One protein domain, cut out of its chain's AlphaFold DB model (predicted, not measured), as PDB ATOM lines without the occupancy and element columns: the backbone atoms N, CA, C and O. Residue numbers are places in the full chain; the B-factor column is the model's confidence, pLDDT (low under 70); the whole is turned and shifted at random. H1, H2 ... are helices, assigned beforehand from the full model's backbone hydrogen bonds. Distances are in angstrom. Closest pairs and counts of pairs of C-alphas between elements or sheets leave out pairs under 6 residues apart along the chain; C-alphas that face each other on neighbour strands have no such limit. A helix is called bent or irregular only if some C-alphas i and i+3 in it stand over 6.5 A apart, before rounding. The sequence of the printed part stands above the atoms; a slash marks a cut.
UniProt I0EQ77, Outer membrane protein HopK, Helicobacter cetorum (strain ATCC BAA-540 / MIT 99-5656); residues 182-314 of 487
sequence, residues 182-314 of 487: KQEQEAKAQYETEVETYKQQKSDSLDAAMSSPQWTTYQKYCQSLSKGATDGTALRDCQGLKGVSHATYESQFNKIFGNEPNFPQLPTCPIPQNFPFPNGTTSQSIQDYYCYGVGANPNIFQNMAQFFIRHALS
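AT A GLANCE: This is residues 182 to 314 of the 487 residues of the protein "Outer membrane protein HopK" of Helicobacter cetorum (strain ATCC BAA-540 / MIT 99-5656) (UniProt I0EQ77). A single long helix, H1, runs along the longest axis of a flat, loosely built model; at the end where H1 finishes, the helical hairpin of H2 and H3 turns off steeply from it to make a rough L, with H4 packed on the hairpin by part of its length. From H4 a long link, residues 258 to 282, runs back beside H1 towards the end where H1 begins, then H5 folds in and packs on H1 near its middle, and the last part of H6, residues 308 to 314, sticks out free. The printed part has 133 residues with six named helices, in the order H1, H2, H3, H4, H5, H6, and no named strand; the class is all helix. The whole is loose, with a radius of gyration of the C-alphas of 17.6 A, and spans 58 by 36 by 19 A.

HOW THE PARTS SIT: H1, residues 182 to 211, is followed over a tight link by H2, residues 215 to 228. These two are close but not clearly touching, with the closest C-alphas, those of Ala 209 and Trp 215, 5.9 A apart, and their lines are about perpendicular at 75 degrees. H2 and H3, residues 233 to 239, form a helical hairpin. They touch, the closest C-alphas being those of Cys 222 and Leu 235 at 5.4 A, with a shallow tilt of 15 degrees, opposite ways. H4, residues 246 to 257, touches H2 at a shallow tilt of 31 degrees, opposite ways; H4 touches H2 with residues 252 to 256 alone, and H2 touches H4 with residues 217 to 218 alone, the closest C-alphas being those of Tyr 218 and Phe 253, 6.8 A apart. H3 and H4 only just touch, with 3 pairs of C-alphas within 8 A, the closest being Cys 238 and Tyr 249 at 5.6 A. Their tilt of 36 degrees is only just steep, and they run the same way. H5, residues 283 to 292, touches H1 at residues 195 to 199 of H1 alone, with a steep tilt of 43 degrees, the same way; the closest C-alphas are those of Val 195 and Cys 291, 6.8 A apart. H4 and H5 are close but not clearly touching, with the C-alphas of His 246 and Tyr 292 closest at 6.6 A. H6, residues 298 to 314, touches no helix. In H1, H3, H4, H5 and H6 every O i to N i+4 pair is within hydrogen-bond range, and in H2 8 of 10 are.

IN THESE COORDINATES: H1, residues 182 to 211, is the longest helix at 44.0 A, from C-alpha 182 at (237.181, 168.031, 216.948) to C-alpha 211 at (210.262, 137.159, 200.800). H2, residues 215 to 228, measures 21.7 A and is irregular, but only just: C-alphas 225 and 228 are 6.9 A apart. H3, residues 233 to 239, H4, residues 246 to 257, and H5, residues 283 to 292, are shorter. H6, residues 298 to 314, measures 22.2 A, has a kink of 35 degrees near residue 305 and ends with C-alpha 314 at (253.906, 170.387, 203.230).

THE WHOLE: The two C-alphas farthest apart are those of Pro 213 and Ser 314, at 59.0 A. The printed part has no cut. The link from H4 to H5, 25 residues, is long. The mean pLDDT of the printed part is 79.4; residue 228, residue 230, residues 275 to 280 and residues 294 to 314 are under 70, and H6 has a mean of 39.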
ATOM      1  N   LYS A 182     237.980 168.933 216.111       78.56
ATOM      2  CA  LYS A 182     237.181 168.031 216.948       78.56
ATOM      3  C   LYS A 182     235.721 167.994 216.483       78.56
ATOM      4  O   LYS A 182     235.183 166.912 216.280       78.56
ATOM      5  N   GLN A 183     235.116 169.162 216.260       79.38
ATOM      6  CA  GLN A 183     233.725 169.259 215.802       79.38
ATOM      7  C   GLN A 183     233.529 168.613 214.417       79.38
ATOM      8  O   GLN A 183     232.520 167.955 214.180       79.38
ATOM      9  N   GLU A 184     234.514 168.744 213.522       75.81
ATOM     10  CA  GLU A 184     234.517 168.075 212.213       75.81
ATOM     11  C   GLU A 184     234.591 166.541 212.340       75.81
ATOM     12  O   GLU A 184     233.856 165.826 211.658       75.81
ATOM     13  N   GLN A 185     235.421 166.019 213.251       77.25
ATOM     14  CA  GLN A 185     235.510 164.578 213.526       77.25
ATOM     15  C   GLN A 185     234.226 164.016 214.156       77.25
ATOM     16  O   GLN A 185     233.798 162.924 213.782       77.25
ATOM     17  N   GLU A 186     233.591 164.756 215.066       84.19
ATOM     18  CA  GLU A 186     232.322 164.362 215.693       84.19
ATOM     19  C   GLU A 186     231.175 164.341 214.667       84.19
ATOM     20  O   GLU A 186     230.470 163.336 214.567       84.19
ATOM     21  N   ALA A 187     231.054 165.374 213.824       80.75
ATOM     22  CA  ALA A 187     230.079 165.405 212.729       80.75
ATOM     23  C   ALA A 187     230.319 164.287 211.693       80.75
ATOM     24  O   ALA A 187     229.367 163.678 211.199       80.75
ATOM     25  N   LYS A 188     231.586 163.961 211.391       79.94
ATOM     26  CA  LYS A 188     231.935 162.827 210.522       79.94
ATOM     27  C   LYS A 188     231.481 161.492 211.117       79.94
ATOM     28  O   LYS A 188     230.855 160.704 210.414       79.94
ATOM     29  N   ALA A 189     231.789 161.238 212.390       83.00
ATOM     30  CA  ALA A 189     231.443 159.984 213.057       83.00
ATOM     31  C   ALA A 189     229.918 159.793 213.178       83.00
ATOM     32  O   ALA A 189     229.418 158.680 212.998       83.00
ATOM     33  N   GLN A 190     229.176 160.880 213.416       87.12
ATOM     34  CA  GLN A 190     227.711 160.885 213.376       87.12
ATOM     35  C   GLN A 190     227.197 160.486 211.987       87.12
ATOM     36  O   GLN A 190     226.453 159.513 211.876       87.12
ATOM     37  N   TYR A 191     227.669 161.142 210.921       86.12
ATOM     38  CA  TYR A 191     227.238 160.827 209.555       86.12
ATOM     39  C   TYR A 191     227.596 159.396 209.118       86.12
ATOM     40  O   TYR A 191     226.784 158.720 208.490       86.12
ATOM     41  N   GLU A 192     228.777 158.883 209.482       83.94
ATOM     42  CA  GLU A 192     229.151 157.489 209.198       83.94
ATOM     43  C   GLU A 192     228.249 156.481 209.945       83.94
ATOM     44  O   GLU A 192     227.923 155.433 209.389       83.94
ATOM     45  N   THR A 193     227.754 156.827 211.140       89.62
ATOM     46  CA  THR A 193     226.784 156.013 211.903       89.62
ATOM     47  C   THR A 193     225.377 156.045 211.285       89.62
ATOM     48  O   THR A 193     224.723 155.004 211.167       89.62
ATOM     49  N   GLU A 194     224.911 157.220 210.846       89.38
ATOM     50  CA  GLU A 194     223.644 157.379 210.111       89.38
ATOM     51  C   GLU A 194     223.660 156.592 208.793       89.38
ATOM     52  O   GLU A 194     222.704 155.886 208.470       89.38
ATOM     53  N   VAL A 195     224.766 156.670 208.047       88.19
ATOM     54  CA  VAL A 195     224.972 155.936 206.791       88.19
ATOM     55  C   VAL A 195     224.943 154.422 207.003       88.19
ATOM     56  O   VAL A 195     224.351 153.714 206.187       88.19
ATOM     57  N   GLU A 196     225.546 153.898 208.073       87.62
ATOM     58  CA  GLU A 196     225.512 152.453 208.339       87.62
ATOM     59  C   GLU A 196     224.114 151.983 208.769       87.62
ATOM     60  O   GLU A 196     223.647 150.935 208.326       87.62
ATOM     61  N   THR A 197     223.393 152.810 209.531       93.06
ATOM     62  CA  THR A 197     221.992 152.555 209.905       93.06
ATOM     63  C   THR A 197     221.081 152.540 208.670       93.06
ATOM     64  O   THR A 197     220.267 151.630 208.516       93.06
ATOM     65  N   TYR A 198     221.273 153.482 207.737       93.88
ATOM     66  CA  TYR A 198     220.608 153.485 206.430       93.88
ATOM     67  C   TYR A 198     220.898 152.204 205.632       93.88
ATOM     68  O   TYR A 198     219.973 151.606 205.080       93.88
ATOM     69  N   LYS A 199     222.161 151.750 205.572       89.69
ATOM     70  CA  LYS A 199     222.528 150.514 204.855       89.69
ATOM     71  C   LYS A 199     221.847 149.289 205.454       89.69
ATOM     72  O   LYS A 199     221.367 148.461 204.684       89.69
ATOM     73  N   GLN A 200     221.789 149.184 206.784       91.75
ATOM     74  CA  GLN A 200     221.126 148.069 207.457       91.75
ATOM     75  C   GLN A 200     219.629 148.064 207.135       91.75
ATOM     76  O   GLN A 200     219.153 147.111 206.531       91.75
ATOM     77  N   GLN A 201     218.927 149.176 207.379       92.50
ATOM     78  CA  GLN A 201     217.496 149.324 207.071       92.50
ATOM     79  C   GLN A 201     217.174 149.055 205.589       92.50
ATOM     80  O   GLN A 201     216.126 148.497 205.253       92.50
ATOM     81  N   LYS A 202     218.085 149.425 204.680       93.38
ATOM     82  CA  LYS A 202     217.990 149.141 203.242       93.38
ATOM     83  C   LYS A 202     218.213 147.661 202.913       93.38
ATOM     84  O   LYS A 202     217.545 147.161 202.012       93.38
ATOM     85  N   SER A 203     219.098 146.962 203.629       89.88
ATOM     86  CA  SER A 203     219.227 145.500 203.534       89.88
ATOM     87  C   SER A 203     217.965 144.822 204.051       89.88
ATOM     88  O   SER A 203     217.349 144.081 203.298       89.88
ATOM     89  N   ASP A 204     217.506 145.175 205.254       90.25
ATOM     90  CA  ASP A 204     216.302 144.609 205.874       90.25
ATOM     91  C   ASP A 204     215.075 144.757 204.952       90.25
ATOM     92  O   ASP A 204     214.273 143.835 204.796       90.25
ATOM     93  N   SER A 205     214.968 145.901 204.262       91.38
ATOM     94  CA  SER A 205     213.922 146.156 203.262       91.38
ATOM     95  C   SER A 205     214.068 145.308 201.991       91.38
ATOM     96  O   SER A 205     213.064 144.902 201.407       91.38
ATOM     97  N   LEU A 206     215.294 145.011 201.550       92.19
ATOM     98  CA  LEU A 206     215.563 144.112 200.422       92.19
ATOM     99  C   LEU A 206     215.345 142.637 200.795       92.19
ATOM    100  O   LEU A 206     214.808 141.881 199.989       92.19
ATOM    101  N   ASP A 207     215.686 142.232 202.015       90.69
ATOM    102  CA  ASP A 207     215.472 140.878 202.532       90.69
ATOM    103  C   ASP A 207     213.967 140.598 202.751       90.69
ATOM    104  O   ASP A 207     213.455 139.532 202.384       90.69
ATOM    105  N   ALA A 208     213.212 141.607 203.207       92.19
ATOM    106  CA  ALA A 208     211.749 141.601 203.172       92.19
ATOM    107  C   ALA A 208     211.206 141.521 201.731       92.19
ATOM    108  O   ALA A 208     210.293 140.736 201.462       92.19
ATOM    109  N   ALA A 209     211.795 142.262 200.779       92.69
ATOM    110  CA  ALA A 209     211.410 142.206 199.365       92.69
ATOM    111  C   ALA A 209     211.557 140.799 198.790       92.69
ATOM    112  O   ALA A 209     210.622 140.308 198.166       92.69
ATOM    113  N   MET A 210     212.690 140.134 199.046       92.62
ATOM    114  CA  MET A 210     212.971 138.768 198.583       92.62
ATOM    115  C   MET A 210     211.967 137.727 199.092       92.62
ATOM    116  O   MET A 210     211.787 136.693 198.448       92.62
ATOM    117  N   SER A 211     211.296 138.013 200.210       92.25
ATOM    118  CA  SER A 211     210.262 137.159 200.800       92.25
ATOM    119  C   SER A 211     208.857 137.400 200.216       92.25
ATOM    120  O   SER A 211     207.974 136.558 200.378       92.25
ATOM    121  N   SER A 212     208.630 138.521 199.517       93.19
ATOM    122  CA  SER A 212     207.349 138.840 198.871       93.19
ATOM    123  C   SER A 212     207.212 138.161 197.496       93.19
ATOM    124  O   SER A 212     208.159 138.169 196.701       93.19
ATOM    125  N   PRO A 213     206.017 137.656 197.116       93.75
ATOM    126  CA  PRO A 213     205.746 137.188 195.752       93.75
ATOM    127  C   PRO A 213     206.080 138.224 194.664       93.75
ATOM    128  O   PRO A 213     206.469 137.854 193.548       93.75
ATOM    129  N   GLN A 214     205.984 139.522 194.987       94.00
ATOM    130  CA  GLN A 214     206.293 140.619 194.068       94.00
ATOM    131  C   GLN A 214     207.787 140.742 193.731       94.00
ATOM    132  O   GLN A 214     208.135 141.384 192.736       94.00
ATOM    133  N   TRP A 215     208.678 140.056 194.458       94.75
ATOM    134  CA  TRP A 215     210.091 139.943 194.088       94.75
ATOM    135  C   TRP A 215     210.283 139.435 192.662       94.75
ATOM    136  O   TRP A 215     211.118 139.951 191.923       94.75
ATOM    137  N   THR A 216     209.444 138.495 192.221       94.38
ATOM    138  CA  THR A 216     209.481 137.974 190.846       94.38
ATOM    139  C   THR A 216     209.188 139.072 189.813       94.38
ATOM    140  O   THR A 216     209.739 139.053 188.710       94.38
ATOM    141  N   THR A 217     208.343 140.049 190.156       96.44
ATOM    142  CA  THR A 217     208.041 141.222 189.322       96.44
ATOM    143  C   THR A 217     209.248 142.164 189.259       96.44
ATOM    144  O   THR A 217     209.667 142.551 188.165       96.44
ATOM    145  N   TYR A 218     209.866 142.464 190.407       95.69
ATOM    146  CA  TYR A 218     211.050 143.328 190.482       95.69
ATOM    147  C   TYR A 218     212.284 142.708 189.797       95.69
ATOM    148  O   TYR A 218     212.963 143.367 189.006       95.69
ATOM    149  N   GLN A 219     212.529 141.408 189.989       94.94
ATOM    150  CA  GLN A 219     213.590 140.677 189.293       94.94
ATOM    151  C   GLN A 219     213.416 140.710 187.770       94.94
ATOM    152  O   GLN A 219     214.390 140.955 187.060       94.94
ATOM    153  N   LYS A 220     212.192 140.517 187.251       95.94
ATOM    154  CA  LYS A 220     211.906 140.621 185.806       95.94
ATOM    155  C   LYS A 220     212.168 142.029 185.268       95.94
ATOM    156  O   LYS A 220     212.672 142.159 184.152       95.94
ATOM    157  N   TYR A 221     211.879 143.069 186.053       96.19
ATOM    158  CA  TYR A 221     212.257 144.442 185.717       96.19
ATOM    159  C   TYR A 221     213.786 144.589 185.616       96.19
ATOM    160  O   TYR A 221     214.276 144.949 184.544       96.19
ATOM    161  N   CYS A 222     214.555 144.208 186.642       95.00
ATOM    162  CA  CYS A 222     216.021 144.287 186.593       95.00
ATOM    163  C   CYS A 222     216.644 143.443 185.459       95.00
ATOM    164  O   CYS A 222     217.554 143.900 184.768       95.00
ATOM    165  N   GLN A 223     216.108 142.247 185.194       93.44
ATOM    166  CA  GLN A 223     216.503 141.401 184.059       93.44
ATOM    167  C   GLN A 223     216.167 142.021 182.695       93.44
ATOM    168  O   GLN A 223     216.819 141.700 181.704       93.44
ATOM    169  N   SER A 224     215.151 142.886 182.604       94.50
ATOM    170  CA  SER A 224     214.830 143.585 181.354       94.50
ATOM    171  C   SER A 224     215.896 144.627 181.002       94.50
ATOM    172  O   SER A 224     216.274 144.731 179.836       94.50
ATOM    173  N   LEU A 225     216.450 145.310 182.012       88.81
ATOM    174  CA  LEU A 225     217.524 146.294 181.859       88.81
ATOM    175  C   LEU A 225     218.849 145.641 181.448       88.81
ATOM    176  O   LEU A 225     219.573 146.170 180.607       88.81
ATOM    177  N   SER A 226     219.162 144.462 181.993       83.94
ATOM    178  CA  SER A 226     220.424 143.773 181.703       83.94
ATOM    179  C   SER A 226     220.506 143.158 180.300       83.94
ATOM    180  O   SER A 226     221.575 142.691 179.921       83.94
ATOM    181  N   LYS A 227     219.434 143.174 179.490       80.69
ATOM    182  CA  LYS A 227     219.435 142.609 178.120       80.69
ATOM    183  C   LYS A 227     220.378 143.316 177.134       80.69
ATOM    184  O   LYS A 227     220.609 142.777 176.057       80.69
ATOM    185  N   GLY A 228     220.919 144.482 177.494       68.50
ATOM    186  CA  GLY A 228     221.973 145.180 176.747       68.50
ATOM    187  C   GLY A 228     223.344 145.230 177.439       68.50
ATOM    188  O   GLY A 228     224.259 145.833 176.887       68.50
ATOM    189  N   ALA A 229     223.505 144.642 178.633       73.12
ATOM    190  CA  ALA A 229     224.717 144.761 179.451       73.12
ATOM    191  C   ALA A 229     225.517 143.447 179.473       73.12
ATOM    192  O   ALA A 229     225.029 142.419 179.939       73.12
ATOM    193  N   THR A 230     226.764 143.477 178.999       65.62
ATOM    194  CA  THR A 230     227.604 142.280 178.795       65.62
ATOM    195  C   THR A 230     228.266 141.718 180.061       65.62
ATOM    196  O   THR A 230     228.835 140.632 180.007       65.62
ATOM    197  N   ASP A 231     228.196 142.422 181.193       77.88
ATOM    198  CA  ASP A 231     228.932 142.125 182.438       77.88
ATOM    199  C   ASP A 231     228.028 141.864 183.668       77.88
ATOM    200  O   ASP A 231     228.501 141.667 184.797       77.88
ATOM    201  N   GLY A 232     226.706 141.903 183.468       78.69
ATOM    202  CA  GLY A 232     225.703 141.746 184.520       78.69
ATOM    203  C   GLY A 232     225.701 142.838 185.602       78.69
ATOM    204  O   GLY A 232     225.004 142.661 186.600       78.69
ATOM    205  N   THR A 233     226.440 143.946 185.446       80.19
ATOM    206  CA  THR A 233     226.477 145.059 186.422       80.19
ATOM    207  C   THR A 233     225.081 145.610 186.683       80.19
ATOM    208  O   THR A 233     224.595 145.523 187.804       80.19
ATOM    209  N   ALA A 234     224.382 146.035 185.627       85.81
ATOM    210  CA  ALA A 234     223.030 146.590 185.696       85.81
ATOM    211  C   ALA A 234     222.000 145.671 186.389       85.81
ATOM    212  O   ALA A 234     221.037 146.168 186.968       85.81
ATOM    213  N   LEU A 235     222.195 144.343 186.366       87.56
ATOM    214  CA  LEU A 235     221.338 143.409 187.104       87.56
ATOM    215  C   LEU A 235     221.609 143.479 188.613       87.56
ATOM    216  O   LEU A 235     220.666 143.628 189.387       87.56
ATOM    217  N   ARG A 236     222.885 143.412 189.021       87.50
ATOM    218  CA  ARG A 236     223.299 143.494 190.435       87.50
ATOM    219  C   ARG A 236     222.984 144.862 191.036       87.50
ATOM    220  O   ARG A 236     222.487 144.935 192.155       87.50
ATOM    221  N   ASP A 237     223.236 145.926 190.283       89.88
ATOM    222  CA  ASP A 237     223.024 147.307 190.714       89.88
ATOM    223  C   ASP A 237     221.524 147.601 190.885       89.88
ATOM    224  O   ASP A 237     221.122 148.186 191.889       89.88
ATOM    225  N   CYS A 238     220.676 147.093 189.981       93.81
ATOM    226  CA  CYS A 238     219.221 147.154 190.126       93.81
ATOM    227  C   CYS A 238     218.712 146.322 191.314       93.81
ATOM    228  O   CYS A 238     217.927 146.820 192.121       93.81
ATOM    229  N   GLN A 239     219.187 145.084 191.478       91.06
ATOM    230  CA  GLN A 239     218.793 144.228 192.605       91.06
ATOM    231  C   GLN A 239     219.244 144.783 193.965       91.06
ATOM    232  O   GLN A 239     218.519 144.637 194.941       91.06
ATOM    233  N   GLY A 240     220.408 145.436 194.028       91.25
ATOM    234  CA  GLY A 240     220.963 146.025 195.248       91.25
ATOM    235  C   GLY A 240     220.634 147.504 195.481       91.25
ATOM    236  O   GLY A 240     221.154 148.064 196.446       91.25
ATOM    237  N   LEU A 241     219.832 148.139 194.612       92.69
ATOM    238  CA  LEU A 241     219.479 149.570 194.655       92.69
ATOM    239  C   LEU A 241     220.712 150.500 194.700       92.69
ATOM    240  O   LEU A 241     220.831 151.377 195.561       92.69
ATOM    241  N   LYS A 242     221.653 150.266 193.778       92.62
ATOM    242  CA  LYS A 242     222.987 150.890 193.687       92.62
ATOM    243  C   LYS A 242     223.266 151.418 192.274       92.62
ATOM    244  O   LYS A 242     222.467 151.234 191.361       92.62
ATOM    245  N   GLY A 243     224.415 152.067 192.094       87.50
ATOM    246  CA  GLY A 243     224.906 152.519 190.792       87.50
ATOM    247  C   GLY A 243     224.167 153.740 190.231       87.50
ATOM    248  O   GLY A 243     223.221 154.260 190.822       87.50
ATOM    249  N   VAL A 244     224.615 154.222 189.065       86.00
ATOM    250  CA  VAL A 244     224.211 155.515 188.457       86.00
ATOM    251  C   VAL A 244     222.707 155.692 188.203       86.00
ATOM    252  O   VAL A 244     222.262 156.809 187.963       86.00
ATOM    253  N   SER A 245     221.917 154.618 188.261       91.81
ATOM    254  CA  SER A 245     220.462 154.644 188.066       91.81
ATOM    255  C   SER A 245     219.669 154.278 189.329       91.81
ATOM    256  O   SER A 245     218.480 153.976 189.221       91.81
ATOM    257  N   HIS A 246     220.286 154.341 190.519       92.12
ATOM    258  CA  HIS A 246     219.653 153.993 191.800       92.12
ATOM    259  C   HIS A 246     218.262 154.620 191.979       92.12
ATOM    260  O   HIS A 246     217.327 153.904 192.309       92.12
ATOM    261  N   ALA A 247     218.080 155.909 191.672       92.12
ATOM    262  CA  ALA A 247     216.797 156.597 191.832       92.12
ATOM    263  C   ALA A 247     215.688 156.008 190.934       92.12
ATOM    264  O   ALA A 247     214.517 155.976 191.308       92.12
ATOM    265  N   THR A 248     216.047 155.481 189.757       94.56
ATOM    266  CA  THR A 248     215.119 154.744 188.884       94.56
ATOM    267  C   THR A 248     214.795 153.362 189.454       94.56
ATOM    268  O   THR A 248     213.666 152.893 189.322       94.56
ATOM    269  N   TYR A 249     215.762 152.712 190.103       94.75
ATOM    270  CA  TYR A 249     215.574 151.416 190.758       94.75
ATOM    271  C   TYR A 249     214.690 151.551 192.010       94.75
ATOM    272  O   TYR A 249     213.675 150.867 192.103       94.75
ATOM    273  N   GLU A 250     214.982 152.510 192.894       94.12
ATOM    274  CA  GLU A 250     214.186 152.822 194.091       94.12
ATOM    275  C   GLU A 250     212.764 153.273 193.730       94.12
ATOM    276  O   GLU A 250     211.807 152.851 194.373       94.12
ATOM    277  N   SER A 251     212.587 154.041 192.648       94.75
ATOM    278  CA  SER A 251     211.256 154.409 192.144       94.75
ATOM    279  C   SER A 251     210.417 153.189 191.730       94.75
ATOM    280  O   SER A 251     209.241 153.108 192.086       94.75
ATOM    281  N   GLN A 252     210.998 152.212 191.021       96.06
ATOM    282  CA  GLN A 252     210.269 150.999 190.617       96.06
ATOM    283  C   GLN A 252     210.097 150.006 191.774       96.06
ATOM    284  O   GLN A 252     209.063 149.348 191.853       96.06
ATOM    285  N   PHE A 253     211.059 149.936 192.698       95.62
ATOM    286  CA  PHE A 253     210.943 149.169 193.937       95.62
ATOM    287  C   PHE A 253     209.780 149.696 194.788       95.62
ATOM    288  O   PHE A 253     208.840 148.956 195.067       95.62
ATOM    289  N   ASN A 254     209.761 150.995 195.099       94.25
ATOM    290  CA  ASN A 254     208.686 151.621 195.873       94.25
ATOM    291  C   ASN A 254     207.327 151.547 195.156       94.25
ATOM    292  O   ASN A 254     206.299 151.406 195.812       94.25
ATOM    293  N   LYS A 255     207.295 151.556 193.817       94.94
ATOM    294  CA  LYS A 255     206.064 151.314 193.045       94.94
ATOM    295  C   LYS A 255     205.517 149.887 193.207       94.94
ATOM    296  O   LYS A 255     204.304 149.703 193.122       94.94
ATOM    297  N   ILE A 256     206.389 148.896 193.393       94.88
ATOM    298  CA  ILE A 256     206.025 147.476 193.506       94.88
ATOM    299  C   ILE A 256     205.704 147.097 194.960       94.88
ATOM    300  O   ILE A 256     204.662 146.493 195.197       94.88
ATOM    301  N   PHE A 257     206.544 147.487 195.923       94.50
ATOM    302  CA  PHE A 257     206.424 147.080 197.332       94.50
ATOM    303  C   PHE A 257     205.791 148.137 198.247       94.50
ATOM    304  O   PHE A 257     205.212 147.790 199.270       94.50
ATOM    305  N   GLY A 258     205.822 149.426 197.886       88.44
ATOM    306  CA  GLY A 258     205.356 150.525 198.750       88.44
ATOM    307  C   GLY A 258     203.842 150.574 199.010       88.44
ATOM    308  O   GLY A 258     203.391 151.421 199.776       88.44
ATOM    309  N   ASN A 259     203.070 149.675 198.389       85.81
ATOM    310  CA  ASN A 259     201.646 149.458 198.659       85.81
ATOM    311  C   ASN A 259     201.364 148.117 199.372       85.81
ATOM    312  O   ASN A 259     200.201 147.821 199.647       85.81
ATOM    313  N   GLU A 260     202.375 147.280 199.645       86.06
ATOM    314  CA  GLU A 260     202.166 146.021 200.367       86.06
ATOM    315  C   GLU A 260     202.023 146.291 201.880       86.06
ATOM    316  O   GLU A 260     202.874 146.954 202.484       86.06
ATOM    317  N   PRO A 261     200.948 145.810 202.534       80.44
ATOM    318  CA  PRO A 261     200.739 146.052 203.956       80.44
ATOM    319  C   PRO A 261     201.812 145.344 204.791       80.44
ATOM    320  O   PRO A 261     202.088 144.160 204.593       80.44
ATOM    321  N   ASN A 262     202.357 146.063 205.776       81.50
ATOM    322  CA  ASN A 262     203.504 145.671 206.611       81.50
ATOM    323  C   ASN A 262     204.865 145.637 205.886       81.50
ATOM    324  O   ASN A 262     205.838 145.156 206.464       81.50
ATOM    325  N   PHE A 263     204.968 146.157 204.658       84.19
ATOM    326  CA  PHE A 263     206.254 146.255 203.976       84.19
ATOM    327  C   PHE A 263     207.086 147.449 204.493       84.19
ATOM    328  O   PHE A 263     206.570 148.572 204.522       84.19
ATOM    329  N   PRO A 264     208.362 147.262 204.890       81.88
ATOM    330  CA  PRO A 264     209.232 148.368 205.284       81.88
ATOM    331  C   PRO A 264     209.558 149.256 204.073       81.88
ATOM    332  O   PRO A 264     210.133 148.807 203.082       81.88
ATOM    333  N   GLN A 265     209.180 150.532 204.138       86.88
ATOM    334  CA  GLN A 265     209.555 151.503 203.107       86.88
ATOM    335  C   GLN A 265     211.076 151.686 203.084       86.88
ATOM    336  O   GLN A 265     211.712 151.698 204.139       86.88
ATOM    337  N   LEU A 266     211.652 151.878 201.890       91.81
ATOM    338  CA  LEU A 266     213.080 152.169 201.768       91.81
ATOM    339  C   LEU A 266     213.445 153.410 202.601       91.81
ATOM    340  O   LEU A 266     212.774 154.440 202.465       91.81
ATOM    341  N   PRO A 267     214.508 153.353 203.423       92.62
ATOM    342  CA  PRO A 267     214.962 154.513 204.174       92.62
ATOM    343  C   PRO A 267     215.472 155.599 203.218       92.62
ATOM    344  O   PRO A 267     216.030 155.311 202.158       92.62
ATOM    345  N   THR A 268     215.335 156.865 203.608       92.56
ATOM    346  CA  THR A 268     215.960 157.985 202.891       92.56
ATOM    347  C   THR A 268     217.451 158.039 203.227       92.56
ATOM    348  O   THR A 268     217.819 157.969 204.397       92.56
ATOM    349  N   CYS A 269     218.318 158.203 202.223       92.12
ATOM    350  CA  CYS A 269     219.752 158.400 202.459       92.12
ATOM    351  C   CYS A 269     219.995 159.664 203.315       92.12
ATOM    352  O   CYS A 269     219.495 160.733 202.948       92.12
ATOM    353  N   PRO A 270     220.759 159.594 204.424       92.19
ATOM    354  CA  PRO A 270     221.003 160.749 205.287       92.19
ATOM    355  C   PRO A 270     221.726 161.872 204.533       92.19
ATOM    356  O   PRO A 270     222.608 161.626 203.701       92.19
ATOM    357  N   ILE A 271     221.344 163.120 204.818       88.56
ATOM    358  CA  ILE A 271     221.951 164.322 204.229       88.56
ATOM    359  C   ILE A 271     223.009 164.843 205.214       88.56
ATOM    360  O   ILE A 271     222.619 165.249 206.311       88.56
ATOM    361  N   PRO A 272     224.307 164.900 204.851       81.19
ATOM    362  CA  PRO A 272     225.359 165.338 205.767       81.19
ATOM    363  C   PRO A 272     225.150 166.797 206.200       81.19
ATOM    364  O   PRO A 272     225.299 167.724 205.398       81.19
ATOM    365  N   GLN A 273     224.799 166.999 207.473       80.62
ATOM    366  CA  GLN A 273     224.606 168.319 208.082       80.62
ATOM    367  C   GLN A 273     225.934 168.894 208.583       80.62
ATOM    368  O   GLN A 273     226.785 168.162 209.078       80.62
ATOM    369  N   ASN A 274     226.095 170.220 208.496       72.12
ATOM    370  CA  ASN A 274     227.217 170.987 209.067       72.12
ATOM    371  C   ASN A 274     228.642 170.546 208.658       72.12
ATOM    372  O   ASN A 274     229.621 171.019 209.235       72.12
ATOM    373  N   PHE A 275     228.783 169.673 207.658       67.38
ATOM    374  CA  PHE A 275     230.070 169.135 207.233       67.38
ATOM    375  C   PHE A 275     230.838 170.158 206.365       67.38
ATOM    376  O   PHE A 275     230.287 170.645 205.373       67.38
ATOM    377  N   PRO A 276     232.106 170.492 206.679       64.38
ATOM    378  CA  PRO A 276     232.905 171.423 205.884       64.38
ATOM    379  C   PRO A 276     233.395 170.751 204.590       64.38
ATOM    380  O   PRO A 276     234.482 170.181 204.522       64.38
ATOM    381  N   PHE A 277     232.574 170.794 203.539       66.81
ATOM    382  CA  PHE A 277     232.894 170.142 202.267       66.81
ATOM    383  C   PHE A 277     234.155 170.727 201.603       66.81
ATOM    384  O   PHE A 277     234.266 171.950 201.460       66.81
ATOM    385  N   PRO A 278     235.084 169.884 201.105       61.47
ATOM    386  CA  PRO A 278     236.155 170.333 200.225       61.47
ATOM    387  C   PRO A 278     235.596 171.039 198.982       61.47
ATOM    388  O   PRO A 278     234.606 170.597 198.397       61.47
ATOM    389  N   ASN A 279     236.249 172.122 198.548       63.34
ATOM    390  CA  ASN A 279     235.818 172.923 197.396       63.34
ATOM    391  C   ASN A 279     235.560 172.051 196.150       63.34
ATOM    392  O   ASN A 279     236.497 171.504 195.568       63.34
ATOM    393  N   GLY A 280     234.295 171.972 195.727       65.75
ATOM    394  CA  GLY A 280     233.845 171.182 194.573       65.75
ATOM    395  C   GLY A 280     233.101 169.883 194.915       65.75
ATOM    396  O   GLY A 280     232.564 169.254 194.007       65.75
ATOM    397  N   THR A 281     233.019 169.490 196.188       73.06
ATOM    398  CA  THR A 281     232.174 168.373 196.644       73.06
ATOM    399  C   THR A 281     230.771 168.878 197.004       73.06
ATOM    400  O   THR A 281     230.631 169.882 197.696       73.06
ATOM    401  N   THR A 282     229.724 168.185 196.545       82.94
ATOM    402  CA  THR A 282     228.319 168.477 196.892       82.94
ATOM    403  C   THR A 282     227.761 167.414 197.836       82.94
ATOM    404  O   THR A 282     228.195 166.260 197.782       82.94
ATOM    405  N   SER A 283     226.752 167.753 198.646       81.50
ATOM    406  CA  SER A 283     226.064 166.779 199.510       81.50
ATOM    407  C   SER A 283     225.535 165.583 198.708       81.50
ATOM    408  O   SER A 283     225.737 164.444 199.120       81.50
ATOM    409  N   GLN A 284     224.977 165.831 197.513       83.94
ATOM    410  CA  GLN A 284     224.548 164.780 196.584       83.94
ATOM    411  C   GLN A 284     225.695 163.820 196.241       83.94
ATOM    412  O   GLN A 284     225.527 162.619 196.379       83.94
ATOM    413  N   SER A 285     226.885 164.325 195.885       80.25
ATOM    414  CA  SER A 285     228.031 163.467 195.531       80.25
ATOM    415  C   SER A 285     228.543 162.591 196.686       80.25
ATOM    416  O   SER A 285     229.174 161.562 196.450       80.25
ATOM    417  N   ILE A 286     228.257 162.976 197.934       80.00
ATOM    418  CA  ILE A 286     228.573 162.193 199.135       80.00
ATOM    419  C   ILE A 286     227.502 161.119 199.361       80.00
ATOM    420  O   ILE A 286     227.854 159.968 199.605       80.00
ATOM    421  N   GLN A 287     226.219 161.458 199.206       85.69
ATOM    422  CA  GLN A 287     225.107 160.502 199.268       85.69
ATOM    423  C   GLN A 287     225.209 159.434 198.168       85.69
ATOM    424  O   GLN A 287     225.187 158.238 198.455       85.69
ATOM    425  N   ASP A 288     225.411 159.871 196.924       85.00
ATOM    426  CA  ASP A 288     225.709 159.057 195.742       85.00
ATOM    427  C   ASP A 288     226.800 158.016 196.048       85.00
ATOM    428  O   ASP A 288     226.620 156.819 195.805       85.00
ATOM    429  N   TYR A 289     227.903 158.440 196.667       83.56
ATOM    430  CA  TYR A 289     228.985 157.544 197.059       83.56
ATOM    431  C   TYR A 289     228.599 156.597 198.218       83.56
ATOM    432  O   TYR A 289     228.665 155.377 198.056       83.56
ATOM    433  N   TYR A 290     228.184 157.125 199.377       83.62
ATOM    434  CA  TYR A 290     228.017 156.351 200.619       83.62
ATOM    435  C   TYR A 290     226.761 155.462 200.659       83.62
ATOM    436  O   TYR A 290     226.815 154.362 201.213       83.62
ATOM    437  N   CYS A 291     225.644 155.918 200.086       87.69
ATOM    438  CA  CYS A 291     224.357 155.211 200.100       87.69
ATOM    439  C   CYS A 291     224.141 154.323 198.865       87.69
ATOM    440  O   CYS A 291     223.435 153.313 198.937       87.69
ATOM    441  N   TYR A 292     224.743 154.696 197.731       88.56
ATOM    442  CA  TYR A 292     224.415 154.121 196.423       88.56
ATOM    443  C   TYR A 292     225.606 153.522 195.671       88.56
ATOM    444  O   TYR A 292     225.402 152.808 194.688       88.56
ATOM    445  N   GLY A 293     226.849 153.782 196.094       80.19
ATOM    446  CA  GLY A 293     228.046 153.377 195.346       80.19
ATOM    447  C   GLY A 293     228.152 154.031 193.960       80.19
ATOM    448  O   GLY A 293     228.923 153.573 193.113       80.19
ATOM    449  N   VAL A 294     227.373 155.087 193.705       69.69
ATOM    450  CA  VAL A 294     227.407 155.885 192.479       69.69
ATOM    451  C   VAL A 294     228.729 156.629 192.462       69.69
ATOM    452  O   VAL A 294     228.926 157.610 193.170       69.69
ATOM    453  N   GLY A 295     229.654 156.149 191.640       49.31
ATOM    454  CA  GLY A 295     230.954 156.780 191.511       49.31
ATOM    455  C   GLY A 295     231.783 156.685 192.790       49.31
ATOM    456  O   GLY A 295     231.980 157.672 193.497       49.31
ATOM    457  N   ALA A 296     232.491 155.565 192.933       40.00
ATOM    458  CA  ALA A 296     233.873 155.610 193.411       40.00
ATOM    459  C   ALA A 296     234.740 156.416 192.411       40.00
ATOM    460  O   ALA A 296     235.652 155.896 191.771       40.00
ATOM    461  N   ASN A 297     234.403 157.697 192.219       41.25
ATOM    462  CA  ASN A 297     235.132 158.630 191.385       41.25
ATOM    463  C   ASN A 297     236.484 158.840 192.076       41.25
ATOM    464  O   ASN A 297     236.508 159.375 193.192       41.25
ATOM    465  N   PRO A 298     237.610 158.424 191.464       41.03
ATOM    466  CA  PRO A 298     238.896 158.395 192.150       41.03
ATOM    467  C   PRO A 298     239.331 159.782 192.627       41.03
ATOM    468  O   PRO A 298     240.152 159.866 193.529       41.03
ATOM    469  N   ASN A 299     238.745 160.862 192.099       43.00
ATOM    470  CA  ASN A 299     238.979 162.232 192.549       43.00
ATOM    471  C   ASN A 299     238.516 162.515 193.995       43.00
ATOM    472  O   ASN A 299     239.105 163.375 194.638       43.00
ATOM    473  N   ILE A 300     237.522 161.804 194.547       42.97
ATOM    474  CA  ILE A 300     237.083 162.014 195.945       42.97
ATOM    475  C   ILE A 300     238.092 161.384 196.914       42.97
ATOM    476  O   ILE A 300     238.602 162.061 197.807       42.97
ATOM    477  N   PHE A 301     238.480 160.126 196.672       38.91
ATOM    478  CA  PHE A 301     239.586 159.499 197.399       38.91
ATOM    479  C   PHE A 301     240.916 160.209 197.152       38.91
ATOM    480  O   PHE A 301     241.686 160.353 198.094       38.91
ATOM    481  N   GLN A 302     241.179 160.712 195.940       40.22
ATOM    482  CA  GLN A 302     242.336 161.570 195.710       40.22
ATOM    483  C   GLN A 302     242.222 162.878 196.482       40.22
ATOM    484  O   GLN A 302     243.249 163.300 196.966       40.22
ATOM    485  N   ASN A 303     241.061 163.505 196.681       41.84
ATOM    486  CA  ASN A 303     240.974 164.727 197.492       41.84
ATOM    487  C   ASN A 303     241.216 164.458 198.988       41.84
ATOM    488  O   ASN A 303     241.966 165.207 199.613       41.84
ATOM    489  N   MET A 304     240.687 163.368 199.552       35.62
ATOM    490  CA  MET A 304     241.015 162.960 200.929       35.62
ATOM    491  C   MET A 304     242.484 162.532 201.067       35.62
ATOM    492  O   MET A 304     243.178 162.974 201.980       35.62
ATOM    493  N   ALA A 305     243.004 161.736 200.130       35.75
ATOM    494  CA  ALA A 305     244.415 161.371 200.105       35.75
ATOM    495  C   ALA A 305     245.303 162.606 199.896       35.75
ATOM    496  O   ALA A 305     246.283 162.748 200.605       35.75
ATOM    497  N   GLN A 306     244.947 163.540 199.010       39.06
ATOM    498  CA  GLN A 306     245.627 164.825 198.793       39.06
ATOM    499  C   GLN A 306     245.556 165.722 200.026       39.06
ATOM    500  O   GLN A 306     246.475 166.502 200.217       39.06
ATOM    501  N   PHE A 307     244.534 165.627 200.876       42.34
ATOM    502  CA  PHE A 307     244.520 166.336 202.156       42.34
ATOM    503  C   PHE A 307     245.632 165.805 203.075       42.34
ATOM    504  O   PHE A 307     246.524 166.566 203.455       42.34
ATOM    505  N   PHE A 308     245.671 164.492 203.330       35.38
ATOM    506  CA  PHE A 308     246.733 163.869 204.135       35.38
ATOM    507  C   PHE A 308     248.127 163.993 203.490       35.38
ATOM    508  O   PHE A 308     249.101 164.301 204.172       35.38
ATOM    509  N   ILE A 309     248.222 163.838 202.168       39.00
ATOM    510  CA  ILE A 309     249.451 163.983 201.376       39.00
ATOM    511  C   ILE A 309     249.913 165.444 201.348       39.00
ATOM    512  O   ILE A 309     251.108 165.672 201.449       39.00
ATOM    513  N   ARG A 310     249.038 166.456 201.285       37.91
ATOM    514  CA  ARG A 310     249.451 167.870 201.413       37.91
ATOM    515  C   ARG A 310     249.875 168.219 202.832       37.91
ATOM    516  O   ARG A 310     250.756 169.057 202.991       37.91
ATOM    517  N   HIS A 311     249.301 167.577 203.850       40.34
ATOM    518  CA  HIS A 311     249.783 167.717 205.223       40.34
ATOM    519  C   HIS A 311     251.191 167.113 205.369       40.34
ATOM    520  O   HIS A 311     252.104 167.795 205.833       40.34
ATOM    521  N   ALA A 312     251.406 165.887 204.879       33.41
ATOM    522  CA  ALA A 312     252.692 165.183 204.941       33.41
ATOM    523  C   ALA A 312     253.783 165.777 204.021       33.41
ATOM    524  O   ALA A 312     254.938 165.886 204.425       33.41
ATOM    525  N   LEU A 313     253.431 166.198 202.802       37.28
ATOM    526  CA  LEU A 313     254.330 166.812 201.810       37.28
ATOM    527  C   LEU A 313     254.364 168.348 201.889       37.28
ATOM    528  O   LEU A 313     254.943 169.004 201.025       37.28
ATOM    529  N   SER A 314     253.796 168.944 202.944       36.19
ATOM    530  CA  SER A 314     253.906 170.387 203.230       36.19
ATOM    531  C   SER A 314     255.363 170.881 203.255       36.19
ATOM    532  O   SER A 314     255.630 172.047 202.967       36.19
TER     533      SER A 314